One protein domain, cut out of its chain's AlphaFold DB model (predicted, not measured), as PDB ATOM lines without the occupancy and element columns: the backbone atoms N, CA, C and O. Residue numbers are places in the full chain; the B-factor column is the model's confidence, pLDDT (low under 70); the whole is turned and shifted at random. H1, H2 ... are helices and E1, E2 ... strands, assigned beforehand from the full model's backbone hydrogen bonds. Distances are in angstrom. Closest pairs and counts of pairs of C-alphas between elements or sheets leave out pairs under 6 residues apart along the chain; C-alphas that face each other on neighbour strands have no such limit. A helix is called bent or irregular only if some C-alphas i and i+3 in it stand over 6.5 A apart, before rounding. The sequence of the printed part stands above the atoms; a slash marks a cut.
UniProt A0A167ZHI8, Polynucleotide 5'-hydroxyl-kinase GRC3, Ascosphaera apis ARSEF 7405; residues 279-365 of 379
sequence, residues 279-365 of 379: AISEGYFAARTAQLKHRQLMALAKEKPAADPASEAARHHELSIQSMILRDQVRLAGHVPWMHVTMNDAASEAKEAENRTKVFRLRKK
ATOM      1  N   ALA A 279     118.679 134.019 121.609       91.19
ATOM      2  CA  ALA A 279     118.200 133.737 122.967       91.19
ATOM      3  C   ALA A 279     117.841 132.253 123.161       91.19
ATOM      4  O   ALA A 279     118.036 131.684 124.232       91.19
ATOM      5  N   ILE A 280     117.372 131.595 122.095       86.81
ATOM      6  CA  ILE A 280     117.028 130.169 122.104       86.81
ATOM      7  C   ILE A 280     118.282 129.289 122.218       86.81
ATOM      8  O   ILE A 280     118.289 128.284 122.931       86.81
ATOM      9  N   SER A 281     119.339 129.650 121.487       89.25
ATOM     10  CA  SER A 281     120.580 128.865 121.404       89.25
ATOM     11  C   SER A 281     121.612 129.228 122.472       89.25
ATOM     12  O   SER A 281     122.554 128.472 122.716       89.25
ATOM     13  N   GLU A 282     121.417 130.354 123.149       92.56
ATOM     14  CA  GLU A 282     122.332 130.908 124.134       92.56
ATOM     15  C   GLU A 282     122.685 129.915 125.247       92.56
ATOM     16  O   GLU A 282     123.863 129.669 125.507       92.56
ATOM     17  N   GLY A 283     121.682 129.280 125.863       90.31
ATOM     18  CA  GLY A 283     121.907 128.316 126.947       90.31
ATOM     19  C   GLY A 283     122.792 127.138 126.525       90.31
ATOM     20  O   GLY A 283     123.629 126.670 127.301       90.31
ATOM     21  N   TYR A 284     122.675 126.697 125.269       91.31
ATOM     22  CA  TYR A 284     123.537 125.657 124.708       91.31
ATOM     23  C   TYR A 284     124.979 126.140 124.534       91.31
ATOM     24  O   TYR A 284     125.919 125.442 124.931       91.31
ATOM     25  N   PHE A 285     125.174 127.334 123.973       91.31
ATOM     26  CA  PHE A 285     126.510 127.897 123.786       91.31
ATOM     27  C   PHE A 285     127.199 128.224 125.113       91.31
ATOM     28  O   PHE A 285     128.399 127.971 125.246       91.31
ATOM     29  N   ALA A 286     126.456 128.682 126.120       91.44
ATOM     30  CA  ALA A 286     126.974 128.898 127.466       91.44
ATOM     31  C   ALA A 286     127.460 127.586 128.103       91.44
ATOM     32  O   ALA A 286     128.609 127.504 128.543       91.44
ATOM     33  N   ALA A 287     126.647 126.522 128.052       90.62
ATOM     34  CA  ALA A 287     127.035 125.202 128.553       90.62
ATOM     35  C   ALA A 287     128.272 124.647 127.819       90.62
ATOM     36  O   ALA A 287     129.203 124.122 128.438       90.62
ATOM     37  N   ARG A 288     128.327 124.801 126.489       91.06
ATOM     38  CA  ARG A 288     129.468 124.357 125.674       91.06
ATOM     39  C   ARG A 288     130.739 125.139 126.002       91.06
ATOM     40  O   ARG A 288     131.813 124.547 126.100       91.06
ATOM     41  N   THR A 289     130.624 126.446 126.208       91.00
ATOM     42  CA  THR A 289     131.751 127.307 126.585       91.00
ATOM     43  C   THR A 289     132.276 126.949 127.974       91.00
ATOM     44  O   THR A 289     133.488 126.827 128.148       91.00
ATOM     45  N   ALA A 290     131.393 126.691 128.943       90.06
ATOM     46  CA  ALA A 290     131.778 126.214 130.271       90.06
ATOM     47  C   ALA A 290     132.526 124.870 130.202       90.06
ATOM     48  O   ALA A 290     133.585 124.710 130.809       90.06
ATOM     49  N   GLN A 291     132.047 123.931 129.377       91.81
ATOM     50  CA  GLN A 291     132.734 122.663 129.131       91.81
ATOM     51  C   GLN A 291     134.129 122.856 128.511       91.81
ATOM     52  O   GLN A 291     135.079 122.185 128.917       91.81
ATOM     53  N   LEU A 292     134.274 123.746 127.524       90.38
ATOM     54  CA  LEU A 292     135.565 124.031 126.891       90.38
ATOM     55  C   LEU A 292     136.552 124.666 127.876       90.38
ATOM     56  O   LEU A 292     137.689 124.203 127.963       90.38
ATOM     57  N   LYS A 293     136.105 125.652 128.663       89.44
ATOM     58  CA  LYS A 293     136.909 126.269 129.729       89.44
ATOM     59  C   LYS A 293     137.370 125.224 130.746       89.44
ATOM     60  O   LYS A 293     138.555 125.170 131.061       89.44
ATOM     61  N   HIS A 294     136.482 124.323 131.178       89.69
ATOM     62  CA  HIS A 294     136.847 123.215 132.071       89.69
ATOM     63  C   HIS A 294     137.928 122.316 131.466       89.69
ATOM     64  O   HIS A 294     138.908 121.985 132.124       89.69
ATOM     65  N   ARG A 295     137.809 121.960 130.181       89.44
ATOM     66  CA  ARG A 295     138.827 121.151 129.485       89.44
ATOM     67  C   ARG A 295     140.178 121.860 129.381       89.44
ATOM     68  O   ARG A 295     141.204 121.198 129.510       89.44
ATOM     69  N   GLN A 296     140.189 123.173 129.161       89.00
ATOM     70  CA  GLN A 296     141.417 123.972 129.137       89.00
ATOM     71  C   GLN A 296     142.073 124.027 130.521       89.00
ATOM     72  O   GLN A 296     143.273 123.784 130.637       89.00
ATOM     73  N   LEU A 297     141.285 124.252 131.578       87.31
ATOM     74  CA  LEU A 297     141.773 124.216 132.959       87.31
ATOM     75  C   LEU A 297     142.342 122.841 133.325       87.31
ATOM     76  O   LEU A 297     143.393 122.765 133.951       87.31
ATOM     77  N   MET A 298     141.708 121.755 132.871       85.50
ATOM     78  CA  MET A 298     142.214 120.388 133.039       85.50
ATOM     79  C   MET A 298     143.561 120.160 132.345       85.50
ATOM     80  O   MET A 298     144.431 119.495 132.904       85.50
ATOM     81  N   ALA A 299     143.743 120.699 131.137       87.00
ATOM     82  CA  ALA A 299     145.007 120.598 130.413       87.00
ATOM     83  C   ALA A 299     146.131 121.350 131.147       87.00
ATOM     84  O   ALA A 299     147.178 120.766 131.414       87.00
ATOM     85  N   LEU A 300     145.868 122.587 131.579       85.88
ATOM     86  CA  LEU A 300     146.806 123.401 132.365       85.88
ATOM     87  C   LEU A 300     147.141 122.762 133.724       85.88
ATOM     88  O   LEU A 300     148.284 122.789 134.174       85.88
ATOM     89  N   ALA A 301     146.151 122.155 134.378       82.38
ATOM     90  CA  ALA A 301     146.319 121.460 135.650       82.38
ATOM     91  C   ALA A 301     147.205 120.210 135.536       82.38
ATOM     92  O   ALA A 301     147.873 119.861 136.506       82.38
ATOM     93  N   LYS A 302     147.226 119.553 134.370       81.31
ATOM     94  CA  LYS A 302     148.091 118.398 134.091       81.31
ATOM     95  C   LYS A 302     149.555 118.802 133.879       81.31
ATOM     96  O   LYS A 302     150.447 118.017 134.176       81.31
ATOM     97  N   GLU A 303     149.806 120.014 133.388       81.06
ATOM     98  CA  GLU A 303     151.163 120.550 133.205       81.06
ATOM     99  C   GLU A 303     151.825 120.973 134.528       81.06
ATOM    100  O   GLU A 303     153.050 120.999 134.621       81.06
ATOM    101  N   LYS A 304     151.031 121.272 135.567       75.81
ATOM    102  CA  LYS A 304     151.504 121.630 136.916       75.81
ATOM    103  C   LYS A 304     150.899 120.698 137.980       75.81
ATOM    104  O   LYS A 304     149.910 121.078 138.616       75.81
ATOM    105  N   PRO A 305     151.460 119.488 138.170       72.06
ATOM    106  CA  PRO A 305     150.984 118.552 139.186       72.06
ATOM    107  C   PRO A 305     151.192 119.106 140.602       72.06
ATOM    108  O   PRO A 305     152.094 119.910 140.853       72.06
ATOM    109  N   ALA A 306     150.322 118.700 141.527       68.88
ATOM    110  CA  ALA A 306     150.428 119.081 142.932       68.88
ATOM    111  C   ALA A 306     151.559 118.293 143.617       68.88
ATOM    112  O   ALA A 306     151.859 117.171 143.227       68.88
ATOM    113  N   ALA A 307     152.177 118.869 144.652       65.00
ATOM    114  CA  ALA A 307     153.254 118.201 145.389       65.00
ATOM    115  C   ALA A 307     152.760 117.018 146.252       65.00
ATOM    116  O   ALA A 307     153.541 116.111 146.531       65.00
ATOM    117  N   ASP A 308     151.477 117.015 146.643       77.38
ATOM    118  CA  ASP A 308     150.882 116.005 147.525       77.38
ATOM    119  C   ASP A 308     149.931 115.039 146.782       77.38
ATOM    120  O   ASP A 308     148.885 115.469 146.277       77.38
ATOM    121  N   PRO A 309     150.194 113.716 146.803       72.62
ATOM    122  CA  PRO A 309     149.420 112.723 146.049       72.62
ATOM    123  C   PRO A 309     147.990 112.519 146.580       72.62
ATOM    124  O   PRO A 309     147.071 112.218 145.817       72.62
ATOM    125  N   ALA A 310     147.763 112.718 147.884       72.75
ATOM    126  CA  ALA A 310     146.426 112.636 148.479       72.75
ATOM    127  C   ALA A 310     145.540 113.828 148.067       72.75
ATOM    128  O   ALA A 310     144.355 113.657 147.769       72.75
ATOM    129  N   SER A 311     146.129 115.028 147.987       73.38
ATOM    130  CA  SER A 311     145.449 116.222 147.474       73.38
ATOM    131  C   SER A 311     145.158 116.100 145.977       73.38
ATOM    132  O   SER A 311     144.148 116.617 145.502       73.38
ATOM    133  N   GLU A 312     146.023 115.418 145.229       74.00
ATOM    134  CA  GLU A 312     145.865 115.201 143.794       74.00
ATOM    135  C   GLU A 312     144.708 114.240 143.478       74.00
ATOM    136  O   GLU A 312     143.873 114.549 142.625       74.00
ATOM    137  N   ALA A 313     144.575 113.132 144.217       77.50
ATOM    138  CA  ALA A 313     143.477 112.175 144.045       77.50
ATOM    139  C   ALA A 313     142.094 112.793 144.329       77.50
ATOM    140  O   ALA A 313     141.157 112.606 143.545       77.50
ATOM    141  N   ALA A 314     141.970 113.579 145.405       79.50
ATOM    142  CA  ALA A 314     140.738 114.303 145.724       79.50
ATOM    143  C   ALA A 314     140.384 115.331 144.635       79.50
ATOM    144  O   ALA A 314     139.234 115.410 144.196       79.50
ATOM    145  N   ARG A 315     141.387 116.063 144.127       78.69
ATOM    146  CA  ARG A 315     141.202 117.030 143.037       78.69
ATOM    147  C   ARG A 315     140.760 116.348 141.741       78.69
ATOM    148  O   ARG A 315     139.861 116.841 141.070       78.69
ATOM    149  N   HIS A 316     141.342 115.200 141.400       79.38
ATOM    150  CA  HIS A 316     140.940 114.413 140.232       79.38
ATOM    151  C   HIS A 316     139.493 113.913 140.314       79.38
ATOM    152  O   HIS A 316     138.791 113.919 139.300       79.38
ATOM    153  N   HIS A 317     139.043 113.502 141.502       83.00
ATOM    154  CA  HIS A 317     137.663 113.071 141.713       83.00
ATOM    155  C   HIS A 317     136.669 114.218 141.483       83.00
ATOM    156  O   HIS A 317     135.746 114.073 140.680       83.00
ATOM    157  N   GLU A 318     136.920 115.381 142.089       84.25
ATOM    158  CA  GLU A 318     136.097 116.586 141.917       84.25
ATOM    159  C   GLU A 318     136.033 117.030 140.446       84.25
ATOM    160  O   GLU A 318     134.963 117.242 139.879       84.25
ATOM    161  N   LEU A 319     137.182 117.073 139.768       84.38
ATOM    162  CA  LEU A 319     137.266 117.455 138.358       84.38
ATOM    163  C   LEU A 319     136.525 116.480 137.426       84.38
ATOM    164  O   LEU A 319     135.974 116.894 136.396       84.38
ATOM    165  N   SER A 320     136.503 115.191 137.777       85.81
ATOM    166  CA  SER A 320     135.737 114.168 137.062       85.81
ATOM    167  C   SER A 320     134.233 114.376 137.235       85.81
ATOM    168  O   SER A 320     133.497 114.314 136.248       85.81
ATOM    169  N   ILE A 321     133.779 114.672 138.458       88.69
ATOM    170  CA  ILE A 321     132.374 114.991 138.749       88.69
ATOM    171  C   ILE A 321     131.948 116.235 137.962       88.69
ATOM    172  O   ILE A 321     130.962 116.187 137.225       88.69
ATOM    173  N   GLN A 322     132.731 117.314 138.014       88.69
ATOM    174  CA  GLN A 322     132.450 118.536 137.257       88.69
ATOM    175  C   GLN A 322     132.417 118.291 135.744       88.69
ATOM    176  O   GLN A 322     131.523 118.777 135.052       88.69
ATOM    177  N   SER A 323     133.331 117.470 135.209       89.38
ATOM    178  CA  SER A 323     133.290 117.107 133.789       89.38
ATOM    179  C   SER A 323     132.024 116.330 133.422       89.38
ATOM    180  O   SER A 323     131.583 116.446 132.276       89.38
ATOM    181  N   MET A 324     131.488 115.505 134.322       89.19
ATOM    182  CA  MET A 324     130.244 114.770 134.092       89.19
ATOM    183  C   MET A 324     129.051 115.730 134.074       89.19
ATOM    184  O   MET A 324     128.307 115.741 133.096       89.19
ATOM    185  N   ILE A 325     128.955 116.614 135.073       91.31
ATOM    186  CA  ILE A 325     127.900 117.635 135.174       91.31
ATOM    187  C   ILE A 325     127.875 118.517 133.920       91.31
ATOM    188  O   ILE A 325     126.823 118.698 133.310       91.31
ATOM    189  N   LEU A 326     129.031 119.016 133.477       89.31
ATOM    190  CA  LEU A 326     129.115 119.878 132.293       89.31
ATOM    191  C   LEU A 326     128.729 119.145 130.999       89.31
ATOM    192  O   LEU A 326     128.134 119.741 130.104       89.31
ATOM    193  N   ARG A 327     129.042 117.847 130.872       89.19
ATOM    194  CA  ARG A 327     128.573 117.037 129.729       89.19
ATOM    195  C   ARG A 327     127.059 116.874 129.750       89.19
ATOM    196  O   ARG A 327     126.433 117.016 128.700       89.19
ATOM    197  N   ASP A 328     126.491 116.610 130.920       89.69
ATOM    198  CA  ASP A 328     125.048 116.474 131.075       89.69
ATOM    199  C   ASP A 328     124.324 117.792 130.788       89.69
ATOM    200  O   ASP A 328     123.337 117.782 130.056       89.69
ATOM    201  N   GLN A 329     124.853 118.931 131.243       87.38
ATOM    202  CA  GLN A 329     124.311 120.255 130.922       87.38
ATOM    203  C   GLN A 329     124.309 120.534 129.414       87.38
ATOM    204  O   GLN A 329     123.289 120.956 128.874       87.38
ATOM    205  N   VAL A 330     125.410 120.246 128.708       88.75
ATOM    206  CA  VAL A 330     125.474 120.402 127.243       88.75
ATOM    207  C   VAL A 330     124.456 119.497 126.544       88.75
ATOM    208  O   VAL A 330     123.814 119.921 125.583       88.75
ATOM    209  N   ARG A 331     124.287 118.256 127.021       87.56
ATOM    210  CA  ARG A 331     123.304 117.314 126.470       87.56
ATOM    211  C   ARG A 331     121.876 117.824 126.660       87.56
ATOM    212  O   ARG A 331     121.106 117.795 125.706       87.56
ATOM    213  N   LEU A 332     121.538 118.293 127.862       86.31
ATOM    214  CA  LEU A 332     120.209 118.818 128.179       86.31
ATOM    215  C   LEU A 332     119.911 120.088 127.378       86.31
ATOM    216  O   LEU A 332     118.871 120.169 126.733       86.31
ATOM    217  N   ALA A 333     120.853 121.033 127.329       85.25
ATOM    218  CA  ALA A 333     120.695 122.270 126.568       85.25
ATOM    219  C   ALA A 333     120.615 122.034 125.047       85.25
ATOM    220  O   ALA A 333     120.007 122.820 124.327       85.25
ATOM    221  N   GLY A 334     121.214 120.947 124.547       82.50
ATOM    222  CA  GLY A 334     121.140 120.553 123.139       82.50
ATOM    223  C   GLY A 334     119.896 119.740 122.759       82.50
ATOM    224  O   GLY A 334     119.686 119.487 121.569       82.50
ATOM    225  N   HIS A 335     119.094 119.310 123.739       82.69
ATOM    226  CA  HIS A 335     117.912 118.470 123.541       82.69
ATOM    227  C   HIS A 335     116.686 119.061 124.248       82.69
ATOM    228  O   HIS A 335     116.088 118.440 125.126       82.69
ATOM    229  N   VAL A 336     116.313 120.275 123.848       78.38
ATOM    230  CA  VAL A 336     115.134 120.984 124.361       78.38
ATOM    231  C   VAL A 336     113.959 120.862 123.376       78.38
ATOM    232  O   VAL A 336     114.185 120.660 122.180       78.38
ATOM    233  N   PRO A 337     112.693 120.965 123.828       71.94
ATOM    234  CA  PRO A 337     111.519 120.775 122.964       71.94
ATOM    235  C   PRO A 337     111.521 121.652 121.704       71.94
ATOM    236  O   PRO A 337     111.070 121.231 120.641       71.94
ATOM    237  N   TRP A 338     112.081 122.854 121.817       72.38
ATOM    238  CA  TRP A 338     112.106 123.860 120.762       72.38
ATOM    239  C   TRP A 338     113.390 123.861 119.914       72.38
ATOM    240  O   TRP A 338     113.387 124.452 118.838       72.38
ATOM    241  N   MET A 339     114.474 123.201 120.346       80.69
ATOM    242  CA  MET A 339     115.772 123.199 119.655       80.69
ATOM    243  C   MET A 339     116.465 121.839 119.759       80.69
ATOM    244  O   MET A 339     116.651 121.288 120.843       80.69
ATOM    245  N   HIS A 340     116.927 121.332 118.616       79.44
ATOM    246  CA  HIS A 340     117.745 120.127 118.552       79.44
ATOM    247  C   HIS A 340     119.066 120.385 117.830       79.44
ATOM    248  O   HIS A 340     119.085 120.963 116.740       79.44
ATOM    249  N   VAL A 341     120.167 119.910 118.412       77.44
ATOM    250  CA  VAL A 341     121.490 119.978 117.783       77.44
ATOM    251  C   VAL A 341     121.679 118.771 116.870       77.44
ATOM    252  O   VAL A 341     121.738 117.635 117.338       77.44
ATOM    253  N   THR A 342     121.767 118.999 115.562       76.81
ATOM    254  CA  THR A 342     122.049 117.948 114.575       76.81
ATOM    255  C   THR A 342     123.537 117.940 114.228       76.81
ATOM    256  O   THR A 342     124.148 118.994 114.026       76.81
ATOM    257  N   MET A 343     124.129 116.746 114.171       60.94
ATOM    258  CA  MET A 343     125.484 116.541 113.650       60.94
ATOM    259  C   MET A 343     125.396 116.414 112.127       60.94
ATOM    260  O   MET A 343     124.488 115.752 111.629       60.94
ATOM    261  N   ASN A 344     126.321 117.036 111.395       50.59
ATOM    262  CA  ASN A 344     126.484 116.800 109.960       50.59
ATOM    263  C   ASN A 344     127.169 115.438 109.735       50.59
ATOM    264  O   ASN A 344     128.299 115.389 109.266       50.59
ATOM    265  N   ASP A 345     126.502 114.341 110.085       47.84
ATOM    266  CA  ASP A 345     126.938 113.004 109.687       47.84
ATOM    267  C   ASP A 345     125.999 112.528 108.578       47.84
ATOM    268  O   ASP A 345     124.787 112.478 108.778       47.84
ATOM    269  N   ALA A 346     126.538 112.135 107.421       47.62
ATOM    270  CA  ALA A 346     125.762 111.623 106.280       47.62
ATOM    271  C   ALA A 346     124.891 110.386 106.624       47.62
ATOM    272  O   ALA A 346     124.000 110.011 105.871       47.62
ATOM    273  N   ALA A 347     125.114 109.757 107.785       50.25
ATOM    274  CA  ALA A 347     124.296 108.670 108.325       50.25
ATOM    275  C   ALA A 347     123.048 109.143 109.111       50.25
ATOM    276  O   ALA A 347     122.171 108.330 109.414       50.25
ATOM    277  N   SER A 348     122.954 110.433 109.458       48.47
ATOM    278  CA  SER A 348     121.831 111.030 110.203       48.47
ATOM    279  C   SER A 348     120.584 111.223 109.332       48.47
ATOM    280  O   SER A 348     119.467 111.098 109.834       48.47
ATOM    281  N   GLU A 349     120.753 111.400 108.018       50.59
ATOM    282  CA  GLU A 349     119.660 111.663 107.065       50.59
ATOM    283  C   GLU A 349     118.602 110.540 107.022       50.59
ATOM    284  O   GLU A 349     117.420 110.794 106.794       50.59
ATOM    285  N   ALA A 350     118.977 109.296 107.345       47.56
ATOM    286  CA  ALA A 350     118.048 108.162 107.395       47.56
ATOM    287  C   ALA A 350     117.185 108.113 108.677       47.56
ATOM    288  O   ALA A 350     116.096 107.542 108.657       47.56
ATOM    289  N   LYS A 351     117.631 108.729 109.785       50.53
ATOM    290  CA  LYS A 351     116.835 108.901 111.023       50.53
ATOM    291  C   LYS A 351     116.056 110.227 111.053       50.53
ATOM    292  O   LYS A 351     115.257 110.456 111.958       50.53
ATOM    293  N   GLU A 352     116.266 111.098 110.068       50.25
ATOM    294  CA  GLU A 352     115.683 112.445 109.988       50.25
ATOM    295  C   GLU A 352     114.226 112.490 109.501       50.25
ATOM    296  O   GLU A 352     113.549 113.503 109.695       50.25
ATOM    297  N   ALA A 353     113.702 111.401 108.929       48.69
ATOM    298  CA  ALA A 353     112.313 111.333 108.463       48.69
ATOM    299  C   ALA A 353     111.279 111.266 109.608       48.69
ATOM    300  O   ALA A 353     110.131 111.668 109.419       48.69
ATOM    301  N   GLU A 354     111.682 110.814 110.800       49.78
ATOM    302  CA  GLU A 354     110.770 110.543 111.921       49.78
ATOM    303  C   GLU A 354     110.548 111.764 112.842       49.78
ATOM    304  O   GLU A 354     109.599 111.800 113.617       49.78
ATOM    305  N   ASN A 355     111.371 112.818 112.732       50.78
ATOM    306  CA  ASN A 355     111.411 113.942 113.686       50.78
ATOM    307  C   ASN A 355     111.027 115.305 113.066       50.78
ATOM    308  O   ASN A 355     111.656 116.338 113.310       50.78
ATOM    309  N   ARG A 356     109.971 115.325 112.243       50.62
ATOM    310  CA  ARG A 356     109.462 116.538 111.564       50.62
ATOM    311  C   ARG A 356     108.818 117.589 112.486       50.62
ATOM    312  O   ARG A 356     108.463 118.656 112.005       50.62
ATOM    313  N   THR A 357     108.688 117.328 113.785       52.84
ATOM    314  CA  THR A 357     107.918 118.158 114.732       52.84
ATOM    315  C   THR A 357     108.715 119.254 115.450       52.84
ATOM    316  O   THR A 357     108.128 120.007 116.220       52.84
ATOM    317  N   LYS A 358     110.034 119.378 115.235       52.66
ATOM    318  CA  LYS A 358     110.877 120.348 115.965       52.66
ATOM    319  C   LYS A 358     111.137 121.626 115.161       52.66
ATOM    320  O   LYS A 358     111.546 121.547 114.003       52.66
ATOM    321  N   VAL A 359     110.947 122.780 115.813       60.66
ATOM    322  CA  VAL A 359     110.902 124.115 115.184       60.66
ATOM    323  C   VAL A 359     112.293 124.664 114.834       60.66
ATOM    324  O   VAL A 359     112.473 125.173 113.731       60.66
ATOM    325  N   PHE A 360     113.305 124.504 115.702       55.41
ATOM    326  CA  PHE A 360     114.665 125.005 115.443       55.41
ATOM    327  C   PHE A 360     115.721 123.894 115.391       55.41
ATOM    328  O   PHE A 360     115.776 122.997 116.237       55.41
ATOM    329  N   ARG A 361     116.607 123.974 114.388       66.88
ATOM    330  CA  ARG A 361     117.721 123.038 114.178       66.88
ATOM    331  C   ARG A 361     119.042 123.786 114.249       66.88
ATOM    332  O   ARG A 361     119.302 124.654 113.419       66.88
ATOM    333  N   LEU A 362     119.888 123.419 115.207       68.25
ATOM    334  CA  LEU A 362     121.244 123.947 115.303       68.25
ATOM    335  C   LEU A 362     122.209 122.951 114.658       68.25
ATOM    336  O   LEU A 362     122.371 121.831 115.145       68.25
ATOM    337  N   ARG A 363     122.848 123.342 113.553       70.88
ATOM    338  CA  ARG A 363     123.829 122.493 112.866       70.88
ATOM    339  C   ARG A 363     125.203 122.676 113.486       70.88
ATOM    340  O   ARG A 363     125.730 123.785 113.534       70.88
ATOM    341  N   LYS A 364     125.812 121.579 113.923       53.69
ATOM    342  CA  LYS A 364     127.199 121.579 114.384       53.69
ATOM    343  C   LYS A 364     128.124 121.343 113.185       53.69
ATOM    344  O   LYS A 364     128.105 120.252 112.622       53.69
ATOM    345  N   LYS A 365     128.957 122.326 112.816       46.34
ATOM    346  CA  LYS A 365     130.095 122.076 111.914       46.34
ATOM    347  C   LYS A 365     131.111 121.179 112.634       46.34
ATOM    348  O   LYS A 365     131.514 121.467 113.766       46.34
TER     349      LYS A 365
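This is residues 279 to 365 of the 379 residues of the protein "Polynucleotide 5'-hydroxyl-kinase GRC3" of Ascosphaera apis ARSEF 7405 (UniProt A0A167ZHI8). A small parallel sheet of two strands, E1 and E2, makes a head at the open end of a long helical hairpin, H1 and H2. The two helices lie side by side and make most of the length; the long loop between the strands, residues 344 to 359, belongs to the head, and its residues 346 to 351 stick out. The printed part has 87 residues with two named helices and two named strands, in the order H1, H2, E1, E2, and its class is mostly helix. It is elongated, spanning 55 by 28 by 18 A, and only just loose, close to extended, with a radius of gyration of the C-alphas of 17.5 A.

Strand E1 is residues 339 to 343, and C-alpha 339 is at (115.772, 123.199, 119.655). Strand E2 is residues 360 to 364, ending with C-alpha 364 at (127.199, 121.579, 114.384). Helix H1, residues 279 to 303, begins with C-alpha 279 at (118.200, 133.737, 122.967) and is 36.9 A long from first to last C-alpha. Helix H2, residues 309 to 333, is 36.0 A long. H1 is irregular: C-alphas 280 and 283 are 7.1 A apart.

E1 and E2 are parallel neighbours, with 30 degrees between their directions. The C-alphas of Met 339 and Phe 360 face each other at 4.7 A. N 342 and O 362, 2.9 A apart, and N 362 and O 340, 3.0 A apart, are within hydrogen-bond range. Residues 335 to 336 pair antiparallel with residues 339 to 340 of E1. The closest C-alphas of H1 and E1 are those of Ile 280 and Met 339, 7.5 A apart; those of H1 and E2 are Ser 281 and Leu 362, 7.9 A apart. H1 and H2 form a helical hairpin and touch, their closest C-alphas being those of Tyr 284 and Ala 333, 4.8 A apart. They run opposite ways at a shallow tilt of 19 degrees. H2 and E2 are apart. In H2 every O i to N i+4 pair is within hydrogen-bond range; in H1, 19 of 21 are.

The two C-alphas farthest apart are those of Ala 307 and Ala 353, 55.6 A. The links from H1 to H2 and from H2 to E1 are tight, and the link from E1 to E2 is long, with 16 residues. Residues 307 to 314, of which 309 to 314 belong to H2, stand free, as do residues 346 to 351. The printed part has no cut. Its mean pLDDT is 75.9; residues 306 to 307, 343 to 362 and 364 to 365 are under 70.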